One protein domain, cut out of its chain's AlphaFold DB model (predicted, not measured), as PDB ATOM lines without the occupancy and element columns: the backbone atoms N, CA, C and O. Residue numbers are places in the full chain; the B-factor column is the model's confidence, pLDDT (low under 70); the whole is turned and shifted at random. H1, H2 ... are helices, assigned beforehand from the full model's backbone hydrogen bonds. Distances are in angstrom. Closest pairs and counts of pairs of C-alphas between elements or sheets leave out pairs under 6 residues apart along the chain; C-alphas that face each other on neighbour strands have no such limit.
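Overview. This is residues 2 to 48 of the 59 residues of an uncharacterized protein of Methanosarcinales archaeon ANME-1 ERB7 (UniProt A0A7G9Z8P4). Two helices meet near their ends as an open L, with a long arm, H1, and a shorter one, H2, joined at the corner by a tight link. Residues 2 to 25 and 39 to 48 stick out from that corner. The printed part has 47 residues with two named helices, H1 then H2, and no named strand: all helix. It is extended, with a radius of gyration of the C-alphas of 16.4 A, and flat, spanning 49 by 26 by 5 A.

Along the chain. Find C-alpha 2 at (104.536, 155.695, 100.076); from there H1, residues 2 to 28, runs 38.7 A to C-alpha 28 at (72.206, 156.381, 121.415). H2, residues 32 to 47, runs 22.8 A to C-alpha 47 at (85.891, 162.770, 141.836).

Arrangement. Look at Asp 27 and Gly 35, whose C-alphas, the closest of H1 and H2, are 7.1 A apart. The helices are close but not clearly touching. They run opposite ways at a steep tilt of 64 degrees. In H1 and H2 every O i to N i+4 pair is within hydrogen-bond range.

Size, cuts and confidence. The C-alphas farthest apart, those of Ala 2 and Glu 33, are 49.6 A apart. The printed part has no cut and no long link. Look for pLDDT under 70 at residues 21, 23 to 30, 34, 45 to 46 and 48.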
ATOM      1  N   ALA A   2     105.983 155.535 100.345       79.19
ATOM      2  CA  ALA A   2     104.536 155.695 100.076       79.19
ATOM      3  C   ALA A   2     103.635 154.704 100.851       79.19
ATOM      4  O   ALA A   2     102.683 155.117 101.498       79.19
ATOM      5  N   LEU A   3     103.998 153.417 100.875       85.19
ATOM      6  CA  LEU A   3     103.222 152.380 101.570       85.19
ATOM      7  C   LEU A   3     103.191 152.556 103.100       85.19
ATOM      8  O   LEU A   3     102.187 152.282 103.746       85.19
ATOM      9  N   GLU A   4     104.296 153.001 103.698       89.44
ATOM     10  CA  GLU A   4     104.375 153.224 105.151       89.44
ATOM     11  C   GLU A   4     103.496 154.403 105.573       89.44
ATOM     12  O   GLU A   4     102.849 154.349 106.619       89.44
ATOM     13  N   GLU A   5     103.439 155.435 104.733       89.75
ATOM     14  CA  GLU A   5     102.578 156.593 104.935       89.75
ATOM     15  C   GLU A   5     101.096 156.228 104.777       89.75
ATOM     16  O   GLU A   5     100.282 156.597 105.621       89.75
ATOM     17  N   GLU A   6     100.746 155.412 103.781       91.38
ATOM     18  CA  GLU A   6      99.386 154.875 103.624       91.38
ATOM     19  C   GLU A   6      98.957 154.029 104.832       91.38
ATOM     20  O   GLU A   6      97.852 154.196 105.348       91.38
ATOM     21  N   ILE A   7      99.840 153.168 105.355       93.06
ATOM     22  CA  ILE A   7      99.563 152.376 106.566       93.06
ATOM     23  C   ILE A   7      99.374 153.283 107.788       93.06
ATOM     24  O   ILE A   7      98.524 153.007 108.639       93.06
ATOM     25  N   ARG A   8     100.158 154.361 107.900       93.38
ATOM     26  CA  ARG A   8     100.040 155.334 108.993       93.38
ATOM     27  C   ARG A   8      98.687 156.042 108.958       93.38
ATOM     28  O   ARG A   8      98.054 156.156 110.006       93.38
ATOM     29  N   ILE A   9      98.246 156.465 107.775       93.69
ATOM     30  CA  ILE A   9      96.946 157.114 107.564       93.69
ATOM     31  C   ILE A   9      95.810 156.143 107.901       93.69
ATOM     32  O   ILE A   9      94.976 156.457 108.744       93.69
ATOM     33  N   LEU A  10      95.849 154.915 107.374       91.56
ATOM     34  CA  LEU A  10      94.830 153.899 107.663       91.56
ATOM     35  C   LEU A  10      94.705 153.591 109.161       91.56
ATOM     36  O   LEU A  10      93.604 153.378 109.660       91.56
ATOM     37  N   ARG A  11      95.817 153.583 109.904       90.62
ATOM     38  CA  ARG A  11      95.782 153.408 111.365       90.62
ATOM     39  C   ARG A  11      95.103 154.579 112.072       90.62
ATOM     40  O   ARG A  11      94.346 154.340 113.006       90.62
ATOM     41  N   GLN A  12      95.361 155.812 111.640       90.94
ATOM     42  CA  GLN A  12      94.709 156.998 112.202       90.94
ATOM     43  C   GLN A  12      93.203 156.993 111.919       90.94
ATOM     44  O   GLN A  12      92.418 157.229 112.835       90.94
ATOM     45  N   ASP A  13      92.804 156.637 110.699       88.75
ATOM     46  CA  ASP A  13      91.395 156.559 110.309       88.75
ATOM     47  C   ASP A  13      90.647 155.477 111.097       88.75
ATOM     48  O   ASP A  13      89.538 155.706 111.574       88.75
ATOM     49  N   VAL A  14      91.265 154.308 111.297       91.81
ATOM     50  CA  VAL A  14      90.677 153.221 112.096       91.81
ATOM     51  C   VAL A  14      90.477 153.637 113.554       91.81
ATOM     52  O   VAL A  14      89.424 153.351 114.120       91.81
ATOM     53  N   GLU A  15      91.450 154.308 114.172       89.94
ATOM     54  CA  GLU A  15      91.310 154.786 115.555       89.94
ATOM     55  C   GLU A  15      90.244 155.881 115.680       89.94
ATOM     56  O   GLU A  15      89.438 155.853 116.609       89.94
ATOM     57  N   TYR A  16      90.163 156.787 114.705       87.44
ATOM     58  CA  TYR A  16      89.101 157.788 114.651       87.44
ATOM     59  C   TYR A  16      87.710 157.145 114.535       87.44
ATOM     60  O   TYR A  16      86.806 157.483 115.296       87.44
ATOM     61  N   ILE A  17      87.545 156.161 113.642       84.44
ATOM     62  CA  ILE A  17      86.284 155.425 113.476       84.44
ATOM     63  C   ILE A  17      85.896 154.699 114.768       84.44
ATOM     64  O   ILE A  17      84.731 154.740 115.155       84.44
ATOM     65  N   LYS A  18      86.847 154.061 115.461       77.62
ATOM     66  CA  LYS A  18      86.579 153.421 116.760       77.62
ATOM     67  C   LYS A  18      86.094 154.426 117.806       77.62
ATOM     68  O   LYS A  18      85.167 154.101 118.538       77.62
ATOM     69  N   GLY A  19      86.685 155.622 117.855       80.44
ATOM     70  CA  GLY A  19      86.254 156.698 118.751       80.44
ATOM     71  C   GLY A  19      84.820 157.146 118.468       80.44
ATOM     72  O   GLY A  19      83.984 157.126 119.364       80.44
ATOM     73  N   VAL A  20      84.506 157.430 117.202       75.19
ATOM     74  CA  VAL A  20      83.147 157.804 116.775       75.19
ATOM     75  C   VAL A  20      82.137 156.694 117.087       75.19
ATOM     76  O   VAL A  20      81.037 156.971 117.549       75.19
ATOM     77  N   LEU A  21      82.496 155.425 116.868       69.94
ATOM     78  CA  LEU A  21      81.625 154.296 117.197       69.94
ATOM     79  C   LEU A  21      81.417 154.136 118.708       69.94
ATOM     80  O   LEU A  21      80.304 153.823 119.117       69.94
ATOM     81  N   ALA A  22      82.442 154.367 119.529       71.56
ATOM     82  CA  ALA A  22      82.310 154.340 120.984       71.56
ATOM     83  C   ALA A  22      81.366 155.447 121.484       71.56
ATOM     84  O   ALA A  22      80.482 155.179 122.290       71.56
ATOM     85  N   GLU A  23      81.483 156.659 120.936       64.19
ATOM     86  CA  GLU A  23      80.584 157.780 121.247       64.19
ATOM     87  C   GLU A  23      79.134 157.507 120.810       64.19
ATOM     88  O   GLU A  23      78.189 157.832 121.526       64.19
ATOM     89  N   LEU A  24      78.937 156.854 119.659       61.00
ATOM     90  CA  LEU A  24      77.604 156.470 119.182       61.00
ATOM     91  C   LEU A  24      76.963 155.367 120.034       61.00
ATOM     92  O   LEU A  24      75.744 155.370 120.215       61.00
ATOM     93  N   VAL A  25      77.757 154.423 120.543       58.84
ATOM     94  CA  VAL A  25      77.279 153.338 121.414       58.84
ATOM     95  C   VAL A  25      76.927 153.858 122.811       58.84
ATOM     96  O   VAL A  25      75.931 153.400 123.371       58.84
ATOM     97  N   ASP A  26      77.667 154.837 123.338       56.88
ATOM     98  CA  ASP A  26      77.454 155.358 124.696       56.88
ATOM     99  C   ASP A  26      76.194 156.237 124.836       56.88
ATOM    100  O   ASP A  26      75.546 156.177 125.877       56.88
ATOM    101  N   ASP A  27      75.794 157.001 123.811       53.62
ATOM    102  CA  ASP A  27      74.690 157.973 123.957       53.62
ATOM    103  C   ASP A  27      73.390 157.613 123.203       53.62
ATOM    104  O   ASP A  27      72.344 158.195 123.493       53.62
ATOM    105  N   SER A  28      73.399 156.669 122.249       56.19
ATOM    106  CA  SER A  28      72.206 156.381 121.415       56.19
ATOM    107  C   SER A  28      71.434 155.101 121.758       56.19
ATOM    108  O   SER A  28      70.324 154.912 121.254       56.19
ATOM    109  N   LEU A  29      71.989 154.230 122.607       59.25
ATOM    110  CA  LEU A  29      71.387 152.937 122.972       59.25
ATOM    111  C   LEU A  29      70.882 152.871 124.413       59.25
ATOM    112  O   LEU A  29      70.164 151.935 124.758       59.25
ATOM    113  N   LEU A  30      71.242 153.848 125.241       65.56
ATOM    114  CA  LEU A  30      70.816 153.898 126.630       65.56
ATOM    115  C   LEU A  30      69.428 154.521 126.728       65.56
ATOM    116  O   LEU A  30      69.129 155.553 126.121       65.56
ATOM    117  N   THR A  31      68.576 153.916 127.545       73.19
ATOM    118  CA  THR A  31      67.374 154.598 128.021       73.19
ATOM    119  C   THR A  31      67.765 155.822 128.854       73.19
ATOM    120  O   THR A  31      68.884 155.933 129.361       73.19
ATOM    121  N   SER A  32      66.833 156.759 129.042       74.31
ATOM    122  CA  SER A  32      67.075 157.958 129.859       74.31
ATOM    123  C   SER A  32      67.553 157.640 131.284       74.31
ATOM    124  O   SER A  32      68.253 158.451 131.886       74.31
ATOM    125  N   GLU A  33      67.168 156.480 131.819       76.56
ATOM    126  CA  GLU A  33      67.579 155.990 133.136       76.56
ATOM    127  C   GLU A  33      69.018 155.456 133.111       76.56
ATOM    128  O   GLU A  33      69.856 155.913 133.887       76.56
ATOM    129  N   GLU A  34      69.351 154.588 132.156       67.88
ATOM    130  CA  GLU A  34      70.708 154.045 132.006       67.88
ATOM    131  C   GLU A  34      71.734 155.147 131.686       67.88
ATOM    132  O   GLU A  34      72.833 155.166 132.242       67.88
ATOM    133  N   GLY A  35      71.357 156.131 130.864       74.50
ATOM    134  CA  GLY A  35      72.194 157.300 130.590       74.50
ATOM    135  C   GLY A  35      72.440 158.160 131.835       74.50
ATOM    136  O   GLY A  35      73.528 158.721 132.002       74.50
ATOM    137  N   ALA A  36      71.469 158.246 132.751       78.44
ATOM    138  CA  ALA A  36      71.646 158.938 134.025       78.44
ATOM    139  C   ALA A  36      72.632 158.193 134.939       78.44
ATOM    140  O   ALA A  36      73.522 158.834 135.502       78.44
ATOM    141  N   MET A  37      72.542 156.861 135.001       75.56
ATOM    142  CA  MET A  37      73.457 156.016 135.778       75.56
ATOM    143  C   MET A  37      74.900 156.106 135.267       75.56
ATOM    144  O   MET A  37      75.824 156.316 136.050       75.56
ATOM    145  N   VAL A  38      75.115 156.033 133.948       75.06
ATOM    146  CA  VAL A  38      76.457 156.175 133.350       75.06
ATOM    147  C   VAL A  38      77.041 157.561 133.629       75.06
ATOM    148  O   VAL A  38      78.230 157.704 133.926       75.06
ATOM    149  N   LYS A  39      76.210 158.604 133.575       75.88
ATOM    150  CA  LYS A  39      76.630 159.975 133.879       75.88
ATOM    151  C   LYS A  39      77.001 160.165 135.349       75.88
ATOM    152  O   LYS A  39      77.919 160.931 135.637       75.88
ATOM    153  N   GLU A  40      76.295 159.509 136.261       75.69
ATOM    154  CA  GLU A  40      76.594 159.504 137.694       75.69
ATOM    155  C   GLU A  40      77.884 158.730 137.986       75.69
ATOM    156  O   GLU A  40      78.819 159.311 138.530       75.69
ATOM    157  N   ALA A  41      78.019 157.510 137.463       71.25
ATOM    158  CA  ALA A  41      79.238 156.709 137.556       71.25
ATOM    159  C   ALA A  41      80.477 157.464 137.036       71.25
ATOM    160  O   ALA A  41      81.513 157.521 137.699       71.25
ATOM    161  N   ARG A  42      80.374 158.139 135.879       70.81
ATOM    162  CA  ARG A  42      81.462 158.983 135.348       70.81
ATOM    163  C   ARG A  42      81.807 160.157 136.268       70.81
ATOM    164  O   ARG A  42      82.955 160.598 136.273       70.81
ATOM    165  N   ARG A  43      80.848 160.719 137.011       72.94
ATOM    166  CA  ARG A  43      81.114 161.820 137.954       72.94
ATOM    167  C   ARG A  43      81.856 161.331 139.187       72.94
ATOM    168  O   ARG A  43      82.808 161.999 139.578       72.94
ATOM    169  N   GLU A  44      81.466 160.192 139.743       71.19
ATOM    170  CA  GLU A  44      82.120 159.619 140.923       71.19
ATOM    171  C   GLU A  44      83.556 159.171 140.608       71.19
ATOM    172  O   GLU A  44      84.497 159.590 141.287       71.19
ATOM    173  N   VAL A  45      83.773 158.527 139.452       69.69
ATOM    174  CA  VAL A  45      85.123 158.216 138.937       69.69
ATOM    175  C   VAL A  45      85.991 159.475 138.808       69.69
ATOM    176  O   VAL A  45      87.141 159.487 139.245       69.69
ATOM    177  N   ASN A  46      85.455 160.565 138.247       66.06
ATOM    178  CA  ASN A  46      86.196 161.825 138.096       66.06
ATOM    179  C   ASN A  46      86.473 162.537 139.432       66.06
ATOM    180  O   ASN A  46      87.413 163.328 139.518       66.06
ATOM    181  N   ARG A  47      85.665 162.283 140.466       75.94
ATOM    182  CA  ARG A  47      85.891 162.770 141.836       75.94
ATOM    183  C   ARG A  47      86.887 161.908 142.609       75.94
ATOM    184  O   ARG A  47      87.295 162.304 143.698       75.94
ATOM    185  N   GLY A  48      87.307 160.778 142.037       66.56
ATOM    186  CA  GLY A  48      88.139 159.786 142.711       66.56
ATOM    187  C   GLY A  48      87.384 159.020 143.796       66.56
ATOM    188  O   GLY A  48      88.026 158.365 144.615       66.56
TER     189      GLY A  48